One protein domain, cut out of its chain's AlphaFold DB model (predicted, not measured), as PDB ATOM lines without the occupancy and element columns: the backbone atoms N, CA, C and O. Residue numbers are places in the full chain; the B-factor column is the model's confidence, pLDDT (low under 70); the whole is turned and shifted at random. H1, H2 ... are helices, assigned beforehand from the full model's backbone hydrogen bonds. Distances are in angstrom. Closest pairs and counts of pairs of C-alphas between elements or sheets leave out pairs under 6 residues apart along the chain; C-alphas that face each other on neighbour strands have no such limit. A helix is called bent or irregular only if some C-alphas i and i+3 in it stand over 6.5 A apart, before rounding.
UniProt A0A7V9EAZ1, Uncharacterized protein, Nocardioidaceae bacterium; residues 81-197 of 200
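AT A GLANCE: This is residues 81 to 197 of the 200 residues of an uncharacterized protein of Nocardioidaceae bacterium (UniProt A0A7V9EAZ1). A long helix, H5, runs lengthwise through the middle of an elongated all-helix body and pairs with the still longer H6 in a hairpin. H4 folds back on the first part of H5, H2 crosses H5 at about a right angle, and the short H3 packs on H5, while H1, on the side away from H3, bridges slantwise from H6 to H4. The printed part has 117 residues with six named helices, H1 to H6 in order, and no named strand. It is compact, with a radius of gyration of the C-alphas of 13.0 A, and spans 41 by 26 by 25 A.

IN THESE COORDINATES: Begin at C-alpha 81, at (-40.881, 25.136, 48.127), where H1 starts; it covers residues 81 to 96 and is 22.4 A long. Next come H2, residues 98 to 109, 16.1 A long, and H3, residues 113 to 119, 10.0 A long. H4 takes residues 127 to 142 over 24.7 A; it is irregular, but only just, with C-alphas 139 and 142 6.7 A apart. Find C-alpha 146 at (-31.577, 24.868, 56.855); from there H5 runs 31.3 A to residue 167. H6, residues 171 to 195, runs 36.4 A to C-alpha 195 at (-29.392, 33.409, 57.016).

HOW THE PARTS SIT: Start at the hub, H5, which touches four helices. H5 and H6 form a helical hairpin at a shallow tilt of 18 degrees, opposite ways; their closest C-alphas, of Ala 154 and Ser 184, are 4.0 A apart. H4 and H5 form another, at a shallow tilt of 29 degrees, with residues 134 to 141 touching 146 to 153; the closest C-alphas, of Val 137 and Ile 149, are 5.4 A apart. H2 touches H5 about perpendicular, at 87 degrees, where the C-alphas of Gly 108 and Gly 163 come within 3.6 A. H3 touches residues 151 to 159 of H5 at a steep tilt of 49 degrees, closest at the C-alphas of Ala 119 and Arg 152, 4.2 A. Look at Arg 91 and Val 134, whose C-alphas, 5.2 A apart, are the closest of H1 and H4, which touch at a shallow tilt of 24 degrees, opposite ways. H1 touches H6 with residues 83 to 86 alone, closest at the C-alphas of Val 83 and Leu 187, 6.5 A. H4 and H6 are apart. Every O i to N i+4 pair is within hydrogen-bond range in H1, H2, H5 and H6; in H3 it is 2 of 3 and in H4 10 of 12.

THE WHOLE: The two C-alphas farthest apart, of Asp 170 and Gly 197, are 40.8 A from each other. The printed part has no cut and no long link. Look for low confidence at residues 143 to 144, with pLDDT under 70; the mean of the printed part is 93.1.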
ATOM      1  N   ALA A  81     -40.402  26.257  48.936       92.06
ATOM      2  CA  ALA A  81     -40.881  25.136  48.127       92.06
ATOM      3  C   ALA A  81     -39.947  24.839  46.936       92.06
ATOM      4  O   ALA A  81     -39.598  23.683  46.685       92.06
ATOM      5  N   GLY A  82     -39.474  25.873  46.232       93.56
ATOM      6  CA  GLY A  82     -38.587  25.705  45.084       93.56
ATOM      7  C   GLY A  82     -37.229  25.101  45.437       93.56
ATOM      8  O   GLY A  82     -36.691  24.301  44.659       93.56
ATOM      9  N   VAL A  83     -36.670  25.436  46.602       95.12
ATOM     10  CA  VAL A  83     -35.415  24.826  47.057       95.12
ATOM     11  C   VAL A  83     -35.624  23.401  47.546       95.12
ATOM     12  O   VAL A  83     -34.832  22.538  47.173       95.12
ATOM     13  N   LEU A  84     -36.715  23.105  48.261       92.00
ATOM     14  CA  LEU A  84     -37.039  21.732  48.667       92.00
ATOM     15  C   LEU A  84     -37.211  20.809  47.459       92.00
ATOM     16  O   LEU A  84     -36.672  19.702  47.454       92.00
ATOM     17  N   PHE A  85     -37.866  21.284  46.397       92.44
ATOM     18  CA  PHE A  85     -37.968  20.540  45.141       92.44
ATOM     19  C   PHE A  85     -36.592  20.203  44.547       92.44
ATOM     20  O   PHE A  85     -36.353  19.084  44.100       92.44
ATOM     21  N   ARG A  86     -35.640  21.143  44.577       94.81
ATOM     22  CA  ARG A  86     -34.270  20.911  44.082       94.81
ATOM     23  C   ARG A  86     -33.497  19.926  44.951       94.81
ATOM     24  O   ARG A  86     -32.831  19.049  44.401       94.81
ATOM     25  N   LEU A  87     -33.606  20.034  46.277       93.50
ATOM     26  CA  LEU A  87     -33.020  19.058  47.200       93.50
ATOM     27  C   LEU A  87     -33.578  17.655  46.930       93.50
ATOM     28  O   LEU A  87     -32.819  16.686  46.860       93.50
ATOM     29  N   TYR A  88     -34.889  17.564  46.693       90.88
ATOM     30  CA  TYR A  88     -35.545  16.321  46.317       90.88
ATOM     31  C   TYR A  88     -34.991  15.741  45.010       90.88
ATOM     32  O   TYR A  88     -34.580  14.580  44.983       90.88
ATOM     33  N   LEU A  89     -34.913  16.545  43.945       91.62
ATOM     34  CA  LEU A  89     -34.387  16.100  42.651       91.62
ATOM     35  C   LEU A  89     -32.940  15.603  42.745       91.62
ATOM     36  O   LEU A  89     -32.610  14.574  42.152       91.62
ATOM     37  N   ILE A  90     -32.087  16.295  43.508       94.12
ATOM     38  CA  ILE A  90     -30.708  15.854  43.758       94.12
ATOM     39  C   ILE A  90     -30.718  14.485  44.443       94.12
ATOM     40  O   ILE A  90     -30.056  13.559  43.971       94.12
ATOM     41  N   ARG A  91     -31.502  14.322  45.516       93.69
ATOM     42  CA  ARG A  91     -31.604  13.054  46.246       93.69
ATOM     43  C   ARG A  91     -32.117  11.917  45.365       93.69
ATOM     44  O   ARG A  91     -31.532  10.833  45.379       93.69
ATOM     45  N   ALA A  92     -33.190  12.151  44.614       91.75
ATOM     46  CA  ALA A  92     -33.787  11.162  43.725       91.75
ATOM     47  C   ALA A  92     -32.780  10.704  42.661       91.75
ATOM     48  O   ALA A  92     -32.570   9.504  42.474       91.75
ATOM     49  N   TRP A  93     -32.079  11.650  42.027       94.31
ATOM     50  CA  TRP A  93     -31.053  11.338  41.038       94.31
ATOM     51  C   TRP A  93     -29.867  10.561  41.635       94.31
ATOM     52  O   TRP A  93     -29.462   9.551  41.051       94.31
ATOM     53  N   VAL A  94     -29.342  10.975  42.798       95.88
ATOM     54  CA  VAL A  94     -28.229  10.282  43.472       95.88
ATOM     55  C   VAL A  94     -28.625   8.864  43.863       95.88
ATOM     56  O   VAL A  94     -27.861   7.936  43.616       95.88
ATOM     57  N   ARG A  95     -29.821   8.660  44.424       94.12
ATOM     58  CA  ARG A  95     -30.301   7.317  44.784       94.12
ATOM     59  C   ARG A  95     -30.494   6.418  43.566       94.12
ATOM     60  O   ARG A  95     -30.209   5.227  43.656       94.12
ATOM     61  N   ALA A  96     -30.933   6.976  42.440       94.25
ATOM     62  CA  ALA A  96     -31.074   6.232  41.193       94.25
ATOM     63  C   ALA A  96     -29.719   5.892  40.544       94.25
ATOM     64  O   ALA A  96     -29.589   4.843  39.922       94.25
ATOM     65  N   ASN A  97     -28.702   6.753  40.692       96.75
ATOM     66  CA  ASN A  97     -27.411   6.619  40.004       96.75
ATOM     67  C   ASN A  97     -26.201   6.863  40.936       96.75
ATOM     68  O   ASN A  97     -25.340   7.691  40.625       96.75
ATOM     69  N   PRO A  98     -26.064   6.143  42.065       97.50
ATOM     70  CA  PRO A  98     -25.106   6.516  43.109       97.50
ATOM     71  C   PRO A  98     -23.647   6.301  42.685       97.50
ATOM     72  O   PRO A  98     -22.756   7.036  43.107       97.50
ATOM     73  N   VAL A  99     -23.392   5.334  41.795       98.19
ATOM     74  CA  VAL A  99     -22.064   5.109  41.196       98.19
ATOM     75  C   VAL A  99     -21.654   6.274  40.302       98.19
ATOM     76  O   VAL A  99     -20.520   6.745  40.388       98.19
ATOM     77  N   GLN A 100     -22.574   6.762  39.467       97.44
ATOM     78  CA  GLN A 100     -22.317   7.920  38.616       97.44
ATOM     79  C   GLN A 100     -22.084   9.168  39.468       97.44
ATOM     80  O   GLN A 100     -21.103   9.871  39.247       97.44
ATOM     81  N   ALA A 101     -22.932   9.394  40.473       97.69
ATOM     82  CA  ALA A 101     -22.816  10.538  41.365       97.69
ATOM     83  C   ALA A 101     -21.471  10.579  42.103       97.69
ATOM     84  O   ALA A 101     -20.821  11.619  42.113       97.69
ATOM     85  N   ALA A 102     -21.015   9.451  42.659       97.81
ATOM     86  CA  ALA A 102     -19.713   9.377  43.321       97.81
ATOM     87  C   ALA A 102     -18.549   9.654  42.353       97.81
ATOM     88  O   ALA A 102     -17.633  10.396  42.696       97.81
ATOM     89  N   ARG A 103     -18.605   9.113  41.125       97.69
ATOM     90  CA  ARG A 103     -17.578   9.343  40.094       97.69
ATOM     91  C   ARG A 103     -17.521  10.804  39.645       97.69
ATOM     92  O   ARG A 103     -16.434  11.346  39.479       97.69
ATOM     93  N   GLU A 104     -18.674  11.420  39.408       97.69
ATOM     94  CA  GLU A 104     -18.757  12.824  39.002       97.69
ATOM     95  C   GLU A 104     -18.334  13.752  40.143       97.69
ATOM     96  O   GLU A 104     -17.579  14.687  39.904       97.69
ATOM     97  N   PHE A 105     -18.728  13.466  41.387       97.56
ATOM     98  CA  PHE A 105     -18.240  14.214  42.544       97.56
ATOM     99  C   PHE A 105     -16.714  14.106  42.684       97.56
ATOM    100  O   PHE A 105     -16.043  15.129  42.794       97.56
ATOM    101  N   GLU A 106     -16.149  12.896  42.589       96.75
ATOM    102  CA  GLU A 106     -14.696  12.674  42.644       96.75
ATOM    103  C   GLU A 106     -13.945  13.453  41.560       96.75
ATOM    104  O   GLU A 106     -12.936  14.099  41.833       96.75
ATOM    105  N   ALA A 107     -14.453  13.438  40.328       96.44
ATOM    106  CA  ALA A 107     -13.832  14.166  39.227       96.44
ATOM    107  C   ALA A 107     -13.916  15.691  39.393       96.44
ATOM    108  O   ALA A 107     -13.058  16.406  38.881       96.44
ATOM    109  N   GLY A 108     -14.945  16.197  40.075       95.62
ATOM    110  CA  GLY A 108     -15.154  17.628  40.278       95.62
ATOM    111  C   GLY A 108     -14.461  18.209  41.508       95.62
ATOM    112  O   GLY A 108     -14.039  19.369  41.473       95.62
ATOM    113  N   LYS A 109     -14.307  17.424  42.585       91.31
ATOM    114  CA  LYS A 109     -13.809  17.920  43.881       91.31
ATOM    115  C   LYS A 109     -12.409  18.538  43.783       91.31
ATOM    116  O   LYS A 109     -12.160  19.596  44.349       91.31
ATOM    117  N   GLY A 110     -11.535  17.973  42.940       88.19
ATOM    118  CA  GLY A 110     -10.178  18.490  42.711       88.19
ATOM    119  C   GLY A 110     -10.124  19.889  42.079       88.19
ATOM    120  O   GLY A 110      -9.126  20.592  42.219       88.19
ATOM    121  N   PHE A 111     -11.202  20.321  41.420       91.38
ATOM    122  CA  PHE A 111     -11.348  21.668  40.858       91.38
ATOM    123  C   PHE A 111     -12.131  22.612  41.781       91.38
ATOM    124  O   PHE A 111     -12.215  23.810  41.517       91.38
ATOM    125  N   THR A 112     -12.714  22.075  42.856       89.50
ATOM    126  CA  THR A 112     -13.637  22.769  43.759       89.50
ATOM    127  C   THR A 112     -13.318  22.456  45.233       89.50
ATOM    128  O   THR A 112     -14.181  22.004  45.981       89.50
ATOM    129  N   PRO A 113     -12.086  22.728  45.711       82.31
ATOM    130  CA  PRO A 113     -11.635  22.287  47.038       82.31
ATOM    131  C   PRO A 113     -12.444  22.887  48.199       82.31
ATOM    132  O   PRO A 113     -12.545  22.290  49.265       82.31
ATOM    133  N   VAL A 114     -13.040  24.069  48.010       86.56
ATOM    134  CA  VAL A 114     -13.951  24.662  49.003       86.56
ATOM    135  C   VAL A 114     -15.269  23.888  49.062       86.56
ATOM    136  O   VAL A 114     -15.772  23.620  50.151       86.56
ATOM    137  N   ASP A 115     -15.809  23.495  47.908       83.44
ATOM    138  CA  ASP A 115     -17.061  22.745  47.841       83.44
ATOM    139  C   ASP A 115     -16.912  21.329  48.387       83.44
ATOM    140  O   ASP A 115     -17.843  20.825  49.001       83.44
ATOM    141  N   GLU A 116     -15.748  20.699  48.229       83.50
ATOM    142  CA  GLU A 116     -15.454  19.411  48.863       83.50
ATOM    143  C   GLU A 116     -15.631  19.483  50.385       83.50
ATOM    144  O   GLU A 116     -16.351  18.673  50.977       83.50
ATOM    145  N   VAL A 117     -15.030  20.501  51.008       87.81
ATOM    146  CA  VAL A 117     -15.098  20.717  52.458       87.81
ATOM    147  C   VAL A 117     -16.526  21.016  52.906       87.81
ATOM    148  O   VAL A 117     -16.982  20.458  53.903       87.81
ATOM    149  N   ILE A 118     -17.239  21.885  52.182       88.94
ATOM    150  CA  ILE A 118     -18.607  22.277  52.540       88.94
ATOM    151  C   ILE A 118     -19.576  21.113  52.340       88.94
ATOM    152  O   ILE A 118     -20.384  20.854  53.228       88.94
ATOM    153  N   ALA A 119     -19.492  20.396  51.215       86.25
ATOM    154  CA  ALA A 119     -20.342  19.244  50.933       86.25
ATOM    155  C   ALA A 119     -20.138  18.130  51.965       86.25
ATOM    156  O   ALA A 119     -21.098  17.458  52.330       86.25
ATOM    157  N   GLY A 120     -18.908  17.943  52.456       88.81
ATOM    158  CA  GLY A 120     -18.616  17.014  53.548       88.81
ATOM    159  C   GLY A 120     -18.774  15.538  53.169       88.81
ATOM    160  O   GLY A 120     -19.052  14.709  54.036       88.81
ATOM    161  N   VAL A 121     -18.621  15.196  51.885       88.06
ATOM    162  CA  VAL A 121     -18.539  13.793  51.442       88.06
ATOM    163  C   VAL A 121     -17.199  13.218  51.902       88.06
ATOM    164  O   VAL A 121     -16.173  13.884  51.780       88.06
ATOM    165  N   ALA A 122     -17.186  11.989  52.423       89.06
ATOM    166  CA  ALA A 122     -15.934  11.346  52.824       89.06
ATOM    167  C   ALA A 122     -14.979  11.149  51.629       89.06
ATOM    168  O   ALA A 122     -15.426  10.938  50.503       89.06
ATOM    169  N   ASP A 123     -13.669  11.184  51.896       87.31
ATOM    170  CA  ASP A 123     -12.605  11.004  50.902       87.31
ATOM    171  C   ASP A 123     -11.910   9.634  51.081       87.31
ATOM    172  O   ASP A 123     -11.358   9.373  52.157       87.31
ATOM    173  N   PRO A 124     -11.931   8.738  50.073       88.62
ATOM    174  CA  PRO A 124     -12.576   8.888  48.764       88.62
ATOM    175  C   PRO A 124     -14.110   8.728  48.819       88.62
ATOM    176  O   PRO A 124     -14.624   7.922  49.604       88.62
ATOM    177  N   PRO A 125     -14.859   9.427  47.944       92.94
ATOM    178  CA  PRO A 125     -16.304   9.333  47.862       92.94
ATOM    179  C   PRO A 125     -16.704   7.963  47.318       92.94
ATOM    180  O   PRO A 125     -16.233   7.501  46.277       92.94
ATOM    181  N   THR A 126     -17.632   7.312  48.012       97.38
ATOM    182  CA  THR A 126     -18.245   6.061  47.554       97.38
ATOM    183  C   THR A 126     -19.725   6.280  47.233       97.38
ATOM    184  O   THR A 126     -20.320   7.251  47.709       97.38
ATOM    185  N   PRO A 127     -20.367   5.365  46.481       98.00
ATOM    186  CA  PRO A 127     -21.813   5.406  46.257       98.00
ATOM    187  C   PRO A 127     -22.620   5.500  47.562       98.00
ATOM    188  O   PRO A 127     -23.621   6.206  47.623       98.00
ATOM    189  N   ALA A 128     -22.166   4.827  48.626       97.62
ATOM    190  CA  ALA A 128     -22.807   4.901  49.935       97.62
ATOM    191  C   ALA A 128     -22.641   6.287  50.575       97.62
ATOM    192  O   ALA A 128     -23.588   6.801  51.160       97.62
ATOM    193  N   GLU A 129     -21.474   6.920  50.431       96.88
ATOM    194  CA  GLU A 129     -21.209   8.247  51.001       96.88
ATOM    195  C   GLU A 129     -22.076   9.339  50.388       96.88
ATOM    196  O   GLU A 129     -22.673  10.133  51.113       96.88
ATOM    197  N   VAL A 130     -22.213   9.346  49.060       96.81
ATOM    198  CA  VAL A 130     -23.072  10.329  48.390       96.81
ATOM    199  C   VAL A 130     -24.553  10.107  48.714       96.81
ATOM    200  O   VAL A 130     -25.282  11.083  48.859       96.81
ATOM    201  N   ILE A 131     -24.996   8.854  48.917       96.62
ATOM    202  CA  ILE A 131     -26.351   8.553  49.418       96.62
ATOM    203  C   ILE A 131     -26.537   9.102  50.837       96.62
ATOM    204  O   ILE A 131     -27.523   9.791  51.097       96.62
ATOM    205  N   ARG A 132     -25.584   8.837  51.744       94.75
ATOM    206  CA  ARG A 132     -25.642   9.344  53.125       94.75
ATOM    207  C   ARG A 132     -25.739  10.864  53.158       94.75
ATOM    208  O   ARG A 132     -26.540  11.385  53.928       94.75
ATOM    209  N   LEU A 133     -24.977  11.559  52.312       93.38
ATOM    210  CA  LEU A 133     -25.044  13.013  52.206       93.38
ATOM    211  C   LEU A 133     -26.450  13.488  51.812       93.38
ATOM    212  O   LEU A 133     -27.029  14.311  52.516       93.38
ATOM    213  N   VAL A 134     -27.005  12.994  50.699       92.56
ATOM    214  CA  VAL A 134     -28.307  13.492  50.214       92.56
ATOM    215  C   VAL A 134     -29.462  13.125  51.147       92.56
ATOM    216  O   VAL A 134     -30.429  13.878  51.251       92.56
ATOM    217  N   ASP A 135     -29.359  12.001  51.857       91.00
ATOM    218  CA  ASP A 135     -30.323  11.627  52.888       91.00
ATOM    219  C   ASP A 135     -30.214  12.523  54.124       91.00
ATOM    220  O   ASP A 135     -31.241  12.934  54.658       91.00
ATOM    221  N   ALA A 136     -28.997  12.877  54.548       88.44
ATOM    222  CA  ALA A 136     -28.783  13.817  55.646       88.44
ATOM    223  C   ALA A 136     -29.262  15.234  55.296       88.44
ATOM    224  O   ALA A 136     -29.863  15.895  56.136       88.44
ATOM    225  N   VAL A 137     -29.055  15.683  54.053       87.50
ATOM    226  CA  VAL A 137     -29.559  16.972  53.548       87.50
ATOM    227  C   VAL A 137     -31.081  17.037  53.652       87.50
ATOM    228  O   VAL A 137     -31.612  17.992  54.206       87.50
ATOM    229  N   VAL A 138     -31.794  16.015  53.171       83.00
ATOM    230  CA  VAL A 138     -33.264  15.998  53.240       83.00
ATOM    231  C   VAL A 138     -33.764  15.780  54.673       83.00
ATOM    232  O   VAL A 138     -34.713  16.436  55.090       83.00
ATOM    233  N   GLY A 139     -33.112  14.915  55.455       80.56
ATOM    234  CA  GLY A 139     -33.471  14.668  56.854       80.56
ATOM    235  C   GLY A 139     -33.209  15.859  57.783       80.56
ATOM    236  O   GLY A 139     -33.921  16.032  58.765       80.56
ATOM    237  N   GLY A 140     -32.227  16.705  57.474       79.62
ATOM    238  CA  GLY A 140     -31.910  17.890  58.271       79.62
ATOM    239  C   GLY A 140     -32.879  19.059  58.067       79.62
ATOM    240  O   GLY A 140     -32.855  20.015  58.840       79.62
ATOM    241  N   VAL A 141     -33.738  19.018  57.038       80.81
ATOM    242  CA  VAL A 141     -34.687  20.109  56.737       80.81
ATOM    243  C   VAL A 141     -35.544  20.457  57.960       80.81
ATOM    244  O   VAL A 141     -35.840  21.625  58.191       80.81
ATOM    245  N   VAL A 142     -35.866  19.455  58.782       70.31
ATOM    246  CA  VAL A 142     -36.698  19.591  59.985       70.31
ATOM    247  C   VAL A 142     -35.912  19.941  61.259       70.31
ATOM    248  O   VAL A 142     -36.515  20.116  62.313       70.31
ATOM    249  N   THR A 143     -34.574  20.027  61.212       68.81
ATOM    250  CA  THR A 143     -33.724  20.143  62.417       68.81
ATOM    251  C   THR A 143     -33.165  21.546  62.676       68.81
ATOM    252  O   THR A 143     -32.408  21.724  63.628       68.81
ATOM    253  N   GLY A 144     -33.536  22.555  61.878       66.44
ATOM    254  CA  GLY A 144     -33.200  23.968  62.129       66.44
ATOM    255  C   GLY A 144     -31.865  24.464  61.555       66.44
ATOM    256  O   GLY A 144     -31.532  25.635  61.718       66.44
ATOM    257  N   GLU A 145     -31.121  23.628  60.828       81.50
ATOM    258  CA  GLU A 145     -29.851  23.995  60.171       81.50
ATOM    259  C   GLU A 145     -30.034  24.249  58.662       81.50
ATOM    260  O   GLU A 145     -29.195  23.886  57.838       81.50
ATOM    261  N   PHE A 146     -31.161  24.850  58.262       90.50
ATOM    262  CA  PHE A 146     -31.577  24.868  56.855       90.50
ATOM    263  C   PHE A 146     -30.575  25.568  55.927       90.50
ATOM    264  O   PHE A 146     -30.267  25.051  54.856       90.50
ATOM    265  N   SER A 147     -29.989  26.692  56.350       93.31
ATOM    266  CA  SER A 147     -28.960  27.371  55.543       93.31
ATOM    267  C   SER A 147     -27.702  26.521  55.315       93.31
ATOM    268  O   SER A 147     -27.185  26.498  54.201       93.31
ATOM    269  N   ASP A 148     -27.251  25.765  56.318       92.50
ATOM    270  CA  ASP A 148     -26.065  24.908  56.203       92.50
ATOM    271  C   ASP A 148     -26.348  23.671  55.334       92.50
ATOM    272  O   ASP A 148     -25.479  23.191  54.601       92.50
ATOM    273  N   ILE A 149     -27.589  23.179  55.355       93.31
ATOM    274  CA  ILE A 149     -28.074  22.122  54.459       93.31
ATOM    275  C   ILE A 149     -28.077  22.592  53.008       93.31
ATOM    276  O   ILE A 149     -27.623  21.862  52.123       93.31
ATOM    277  N   LEU A 150     -28.569  23.810  52.764       95.56
ATOM    278  CA  LEU A 150     -28.569  24.413  51.436       95.56
ATOM    279  C   LEU A 150     -27.137  24.602  50.921       95.56
ATOM    280  O   LEU A 150     -26.875  24.252  49.773       95.56
ATOM    281  N   ASP A 151     -26.204  25.057  51.764       96.19
ATOM    282  CA  ASP A 151     -24.791  25.189  51.388       96.19
ATOM    283  C   ASP A 151     -24.149  23.832  51.056       96.19
ATOM    284  O   ASP A 151     -23.536  23.686  49.997       96.19
ATOM    285  N   ARG A 152     -24.359  22.799  51.888       95.62
ATOM    286  CA  ARG A 152     -23.898  21.421  51.612       95.62
ATOM    287  C   ARG A 152     -24.405  20.905  50.269       95.62
ATOM    288  O   ARG A 152     -23.628  20.403  49.454       95.62
ATOM    289  N   ALA A 153     -25.707  21.036  50.026       96.50
ATOM    290  CA  ALA A 153     -26.333  20.584  48.790       96.50
ATOM    291  C   ALA A 153     -25.847  21.386  47.574       96.50
ATOM    292  O   ALA A 153     -25.620  20.814  46.504       96.50
ATOM    293  N   ALA A 154     -25.655  22.696  47.732       97.50
ATOM    294  CA  ALA A 154     -25.157  23.552  46.673       97.50
ATOM    295  C   ALA A 154     -23.719  23.212  46.281       97.50
ATOM    296  O   ALA A 154     -23.422  23.112  45.089       97.50
ATOM    297  N   SER A 155     -22.843  23.004  47.262       97.81
ATOM    298  CA  SER A 155     -21.459  22.598  47.026       97.81
ATOM    299  C   SER A 155     -21.380  21.222  46.369       97.81
ATOM    300  O   SER A 155     -20.659  21.050  45.387       97.81
ATOM    301  N   PHE A 156     -22.209  20.267  46.801       97.62
ATOM    302  CA  PHE A 156     -22.314  18.970  46.132       97.62
ATOM    303  C   PHE A 156     -22.763  19.102  44.668       97.62
ATOM    304  O   PHE A 156     -22.114  18.564  43.770       97.62
ATOM    305  N   ALA A 157     -23.840  19.850  44.404       97.88
ATOM    306  CA  ALA A 157     -24.342  20.064  43.047       97.88
ATOM    307  C   ALA A 157     -23.304  20.756  42.149       97.88
ATOM    308  O   ALA A 157     -23.176  20.401  40.975       97.88
ATOM    309  N   HIS A 158     -22.536  21.705  42.694       98.38
ATOM    310  CA  HIS A 158     -21.456  22.364  41.965       98.38
ATOM    311  C   HIS A 158     -20.345  21.380  41.596       98.38
ATOM    312  O   HIS A 158     -20.042  21.243  40.412       98.38
ATOM    313  N   ALA A 159     -19.803  20.645  42.573       98.00
ATOM    314  CA  ALA A 159     -18.743  19.665  42.347       98.00
ATOM    315  C   ALA A 159     -19.164  18.603  41.317       98.00
ATOM    316  O   ALA A 159     -18.444  18.364  40.349       98.00
ATOM    317  N   VAL A 160     -20.369  18.034  41.438       98.00
ATOM    318  CA  VAL A 160     -20.904  17.083  40.445       98.00
ATOM    319  C   VAL A 160     -21.050  17.732  39.067       98.00
ATOM    320  O   VAL A 160     -20.706  17.111  38.063       98.00
ATOM    321  N   GLY A 161     -21.534  18.976  38.988       97.69
ATOM    322  CA  GLY A 161     -21.652  19.708  37.726       97.69
ATOM    323  C   GLY A 161     -20.301  19.887  37.029       97.69
ATOM    324  O   GLY A 161     -20.179  19.598  35.839       97.69
ATOM    325  N   ILE A 162     -19.272  20.289  37.781       98.06
ATOM    326  CA  ILE A 162     -17.899  20.424  37.280       98.06
ATOM    327  C   ILE A 162     -17.343  19.070  36.829       98.06
ATOM    328  O   ILE A 162     -16.847  18.948  35.709       98.06
ATOM    329  N   GLY A 163     -17.482  18.028  37.648       97.62
ATOM    330  CA  GLY A 163     -17.005  16.696  37.292       97.62
ATOM    331  C   GLY A 163     -17.718  16.110  36.075       97.62
ATOM    332  O   GLY A 163     -17.065  15.552  35.197       97.62
ATOM    333  N   ARG A 164     -19.037  16.296  35.947       97.62
ATOM    334  CA  ARG A 164     -19.793  15.871  34.758       97.62
ATOM    335  C   ARG A 164     -19.291  16.563  33.494       97.62
ATOM    336  O   ARG A 164     -19.109  15.891  32.485       97.62
ATOM    337  N   ALA A 165     -19.023  17.868  33.554       96.94
ATOM    338  CA  ALA A 165     -18.464  18.612  32.426       96.94
ATOM    339  C   ALA A 165     -17.039  18.164  32.050       96.94
ATOM    340  O   ALA A 165     -16.646  18.303  30.898       96.94
ATOM    341  N   HIS A 166     -16.271  17.623  33.000       95.94
ATOM    342  CA  HIS A 166     -14.939  17.073  32.736       95.94
ATOM    343  C   HIS A 166     -14.948  15.631  32.221       95.94
ATOM    344  O   HIS A 166     -14.025  15.228  31.517       95.94
ATOM    345  N   LEU A 167     -15.945  14.833  32.603       96.50
ATOM    346  CA  LEU A 167     -16.013  13.412  32.258       96.50
ATOM    347  C   LEU A 167     -16.740  13.138  30.938       96.50
ATOM    348  O   LEU A 167     -16.648  12.015  30.433       96.50
ATOM    349  N   HIS A 168     -17.490  14.112  30.422       93.94
ATOM    350  CA  HIS A 168     -18.373  13.949  29.274       93.94
ATOM    351  C   HIS A 168     -18.245  15.120  28.298       93.94
ATOM    352  O   HIS A 168     -18.327  16.276  28.699       93.94
ATOM    353  N   ASP A 169     -18.151  14.797  27.007       91.44
ATOM    354  CA  ASP A 169     -18.037  15.783  25.923       91.44
ATOM    355  C   ASP A 169     -19.332  15.936  25.103       91.44
ATOM    356  O   ASP A 169     -19.406  16.772  24.198       91.44
ATOM    357  N   ASP A 170     -20.369  15.129  25.368       95.62
ATOM    358  CA  ASP A 170     -21.610  15.207  24.599       95.62
ATOM    359  C   ASP A 170     -22.487  16.408  25.024       95.62
ATOM    360  O   ASP A 170     -22.553  16.764  26.208       95.62
ATOM    361  N   PRO A 171     -23.201  17.050  24.077       95.75
ATOM    362  CA  PRO A 171     -23.956  18.267  24.370       95.75
ATOM    363  C   PRO A 171     -25.055  18.118  25.430       95.75
ATOM    364  O   PRO A 171     -25.409  19.111  26.070       95.75
ATOM    365  N   ASP A 172     -25.633  16.927  25.604       94.81
ATOM    366  CA  ASP A 172     -26.690  16.693  26.592       94.81
ATOM    367  C   ASP A 172     -26.123  16.641  28.010       94.81
ATOM    368  O   ASP A 172     -26.668  17.287  28.911       94.81
ATOM    369  N   GLN A 173     -24.993  15.960  28.205       93.44
ATOM    370  CA  GLN A 173     -24.299  15.940  29.492       93.44
ATOM    371  C   GLN A 173     -23.757  17.316  29.867       93.44
ATOM    372  O   GLN A 173     -23.889  17.716  31.023       93.44
ATOM    373  N   LEU A 174     -23.251  18.094  28.905       95.12
ATOM    374  CA  LEU A 174     -22.812  19.471  29.161       95.12
ATOM    375  C   LEU A 174     -23.976  20.390  29.567       95.12
ATOM    376  O   LEU A 174     -23.847  21.187  30.498       95.12
ATOM    377  N   ARG A 175     -25.152  20.250  28.938       96.56
ATOM    378  CA  ARG A 175     -26.374  20.947  29.385       96.56
ATOM    379  C   ARG A 175     -26.791  20.512  30.788       96.56
ATOM    380  O   ARG A 175     -27.188  21.344  31.600       96.56
ATOM    381  N   SER A 176     -26.710  19.216  31.071       95.25
ATOM    382  CA  SER A 176     -27.018  18.644  32.382       95.25
ATOM    383  C   SER A 176     -26.071  19.165  33.472       95.25
ATOM    384  O   SER A 176     -26.521  19.574  34.541       95.25
ATOM    385  N   ALA A 177     -24.772  19.249  33.175       96.25
ATOM    386  CA  ALA A 177     -23.760  19.858  34.031       96.25
ATOM    387  C   ALA A 177     -24.063  21.340  34.309       96.25
ATOM    388  O   ALA A 177     -24.060  21.766  35.463       96.25
ATOM    389  N   ALA A 178     -24.414  22.117  33.280       96.69
ATOM    390  CA  ALA A 178     -24.785  23.521  33.449       96.69
ATOM    391  C   ALA A 178     -26.008  23.703  34.371       96.69
ATOM    392  O   ALA A 178     -26.006  24.599  35.214       96.69
ATOM    393  N   ARG A 179     -27.017  22.825  34.271       96.62
ATOM    394  CA  ARG A 179     -28.192  22.831  35.165       96.62
ATOM    395  C   ARG A 179     -27.839  22.510  36.618       96.62
ATOM    396  O   ARG A 179     -28.441  23.083  37.524       96.62
ATOM    397  N   LEU A 180     -26.871  21.623  36.861       97.25
ATOM    398  CA  LEU A 180     -26.370  21.352  38.215       97.25
ATOM    399  C   LEU A 180     -25.675  22.582  38.812       97.25
ATOM    400  O   LEU A 180     -25.941  22.946  39.957       97.25
ATOM    401  N   VAL A 181     -24.861  23.277  38.016       97.44
ATOM    402  CA  VAL A 181     -24.213  24.531  38.432       97.44
ATOM    403  C   VAL A 181     -25.247  25.634  38.690       97.44
ATOM    404  O   VAL A 181     -25.128  26.383  39.655       97.44
ATOM    405  N   GLU A 182     -26.289  25.740  37.868       97.50
ATOM    406  CA  GLU A 182     -27.403  26.664  38.111       97.50
ATOM    407  C   GLU A 182     -28.165  26.318  39.397       97.50
ATOM    408  O   GLU A 182     -28.430  27.200  40.213       97.50
ATOM    409  N   THR A 183     -28.441  25.033  39.626       97.38
ATOM    410  CA  THR A 183     -29.070  24.550  40.863       97.38
ATOM    411  C   THR A 183     -28.233  24.920  42.085       97.38
ATOM    412  O   THR A 183     -28.781  25.421  43.062       97.38
ATOM    413  N   SER A 184     -26.910  24.757  42.012       98.19
ATOM    414  CA  SER A 184     -25.990  25.194  43.068       98.19
ATOM    415  C   SER A 184     -26.128  26.687  43.378       98.19
ATOM    416  O   SER A 184     -26.289  27.063  44.537       98.19
ATOM    417  N   ARG A 185     -26.160  27.551  42.354       98.19
ATOM    418  CA  ARG A 185     -26.318  29.003  42.552       98.19
ATOM    419  C   ARG A 185     -27.645  29.366  43.209       98.19
ATOM    420  O   ARG A 185     -27.665  30.239  44.073       98.19
ATOM    421  N   VAL A 186     -28.733  28.700  42.816       98.12
ATOM    422  CA  VAL A 186     -30.053  28.890  43.438       98.12
ATOM    423  C   VAL A 186     -30.001  28.516  44.918       98.12
ATOM    424  O   VAL A 186     -30.425  29.303  45.759       98.12
ATOM    425  N   LEU A 187     -29.422  27.358  45.250       97.75
ATOM    426  CA  LEU A 187     -29.303  26.898  46.634       97.75
ATOM    427  C   LEU A 187     -28.393  27.814  47.473       97.75
ATOM    428  O   LEU A 187     -28.762  28.156  48.590       97.75
ATOM    429  N   GLN A 188     -27.273  28.300  46.925       97.50
ATOM    430  CA  GLN A 188     -26.412  29.304  47.577       97.50
ATOM    431  C   GLN A 188     -27.133  30.638  47.803       97.50
ATOM    432  O   GLN A 188     -26.956  31.277  48.841       97.50
ATOM    433  N   SER A 189     -27.923  31.095  46.825       97.88
ATOM    434  CA  SER A 189     -28.736  32.307  46.973       97.88
ATOM    435  C   SER A 189     -29.719  32.136  48.126       97.88
ATOM    436  O   SER A 189     -29.730  32.946  49.052       97.88
ATOM    437  N   ALA A 190     -30.452  31.024  48.132       96.94
ATOM    438  CA  ALA A 190     -31.408  30.709  49.177       96.94
ATOM    439  C   ALA A 190     -30.757  30.533  50.554       96.94
ATOM    440  O   ALA A 190     -31.306  31.032  51.528       96.94
ATOM    441  N   ALA A 191     -29.574  29.916  50.650       96.19
ATOM    442  CA  ALA A 191     -28.825  29.806  51.903       96.19
ATOM    443  C   ALA A 191     -28.499  31.189  52.486       96.19
ATOM    444  O   ALA A 191     -28.670  31.423  53.683       96.19
ATOM    445  N   ARG A 192     -28.083  32.147  51.642       96.69
ATOM    446  CA  ARG A 192     -27.858  33.535  52.077       96.69
ATOM    447  C   ARG A 192     -29.150  34.208  52.528       96.69
ATOM    448  O   ARG A 192     -29.164  34.833  53.583       96.69
ATOM    449  N   THR A 193     -30.221  34.078  51.752       96.38
ATOM    450  CA  THR A 193     -31.531  34.661  52.069       96.38
ATOM    451  C   THR A 193     -32.116  34.065  53.358       96.38
ATOM    452  O   THR A 193     -32.678  34.790  54.177       96.38
ATOM    453  N   GLU A 194     -31.902  32.771  53.595       94.69
ATOM    454  CA  GLU A 194     -32.268  32.059  54.822       94.69
ATOM    455  C   GLU A 194     -31.520  32.607  56.037       94.69
ATOM    456  O   GLU A 194     -32.145  32.929  57.045       94.69
ATOM    457  N   ARG A 195     -30.197  32.800  55.937       94.12
ATOM    458  CA  ARG A 195     -29.392  33.409  57.016       94.12
ATOM    459  C   ARG A 195     -29.860  34.830  57.368       94.12
ATOM    460  O   ARG A 195     -29.633  35.281  58.487       94.12
ATOM    461  N   LEU A 196     -30.506  35.533  56.433       95.06
ATOM    462  CA  LEU A 196     -31.113  36.853  56.649       95.06
ATOM    463  C   LEU A 196     -32.563  36.785  57.165       95.06
ATOM    464  O   LEU A 196     -33.146  37.831  57.446       95.06
ATOM    465  N   GLY A 197     -33.154  35.591  57.276       91.25
ATOM    466  CA  GLY A 197     -34.554  35.394  57.663       91.25
ATOM    467  C   GLY A 197     -35.557  35.856  56.602       91.25
ATOM    468  O   GLY A 197     -36.683  36.213  56.936       91.25
TER     469      GLY A 197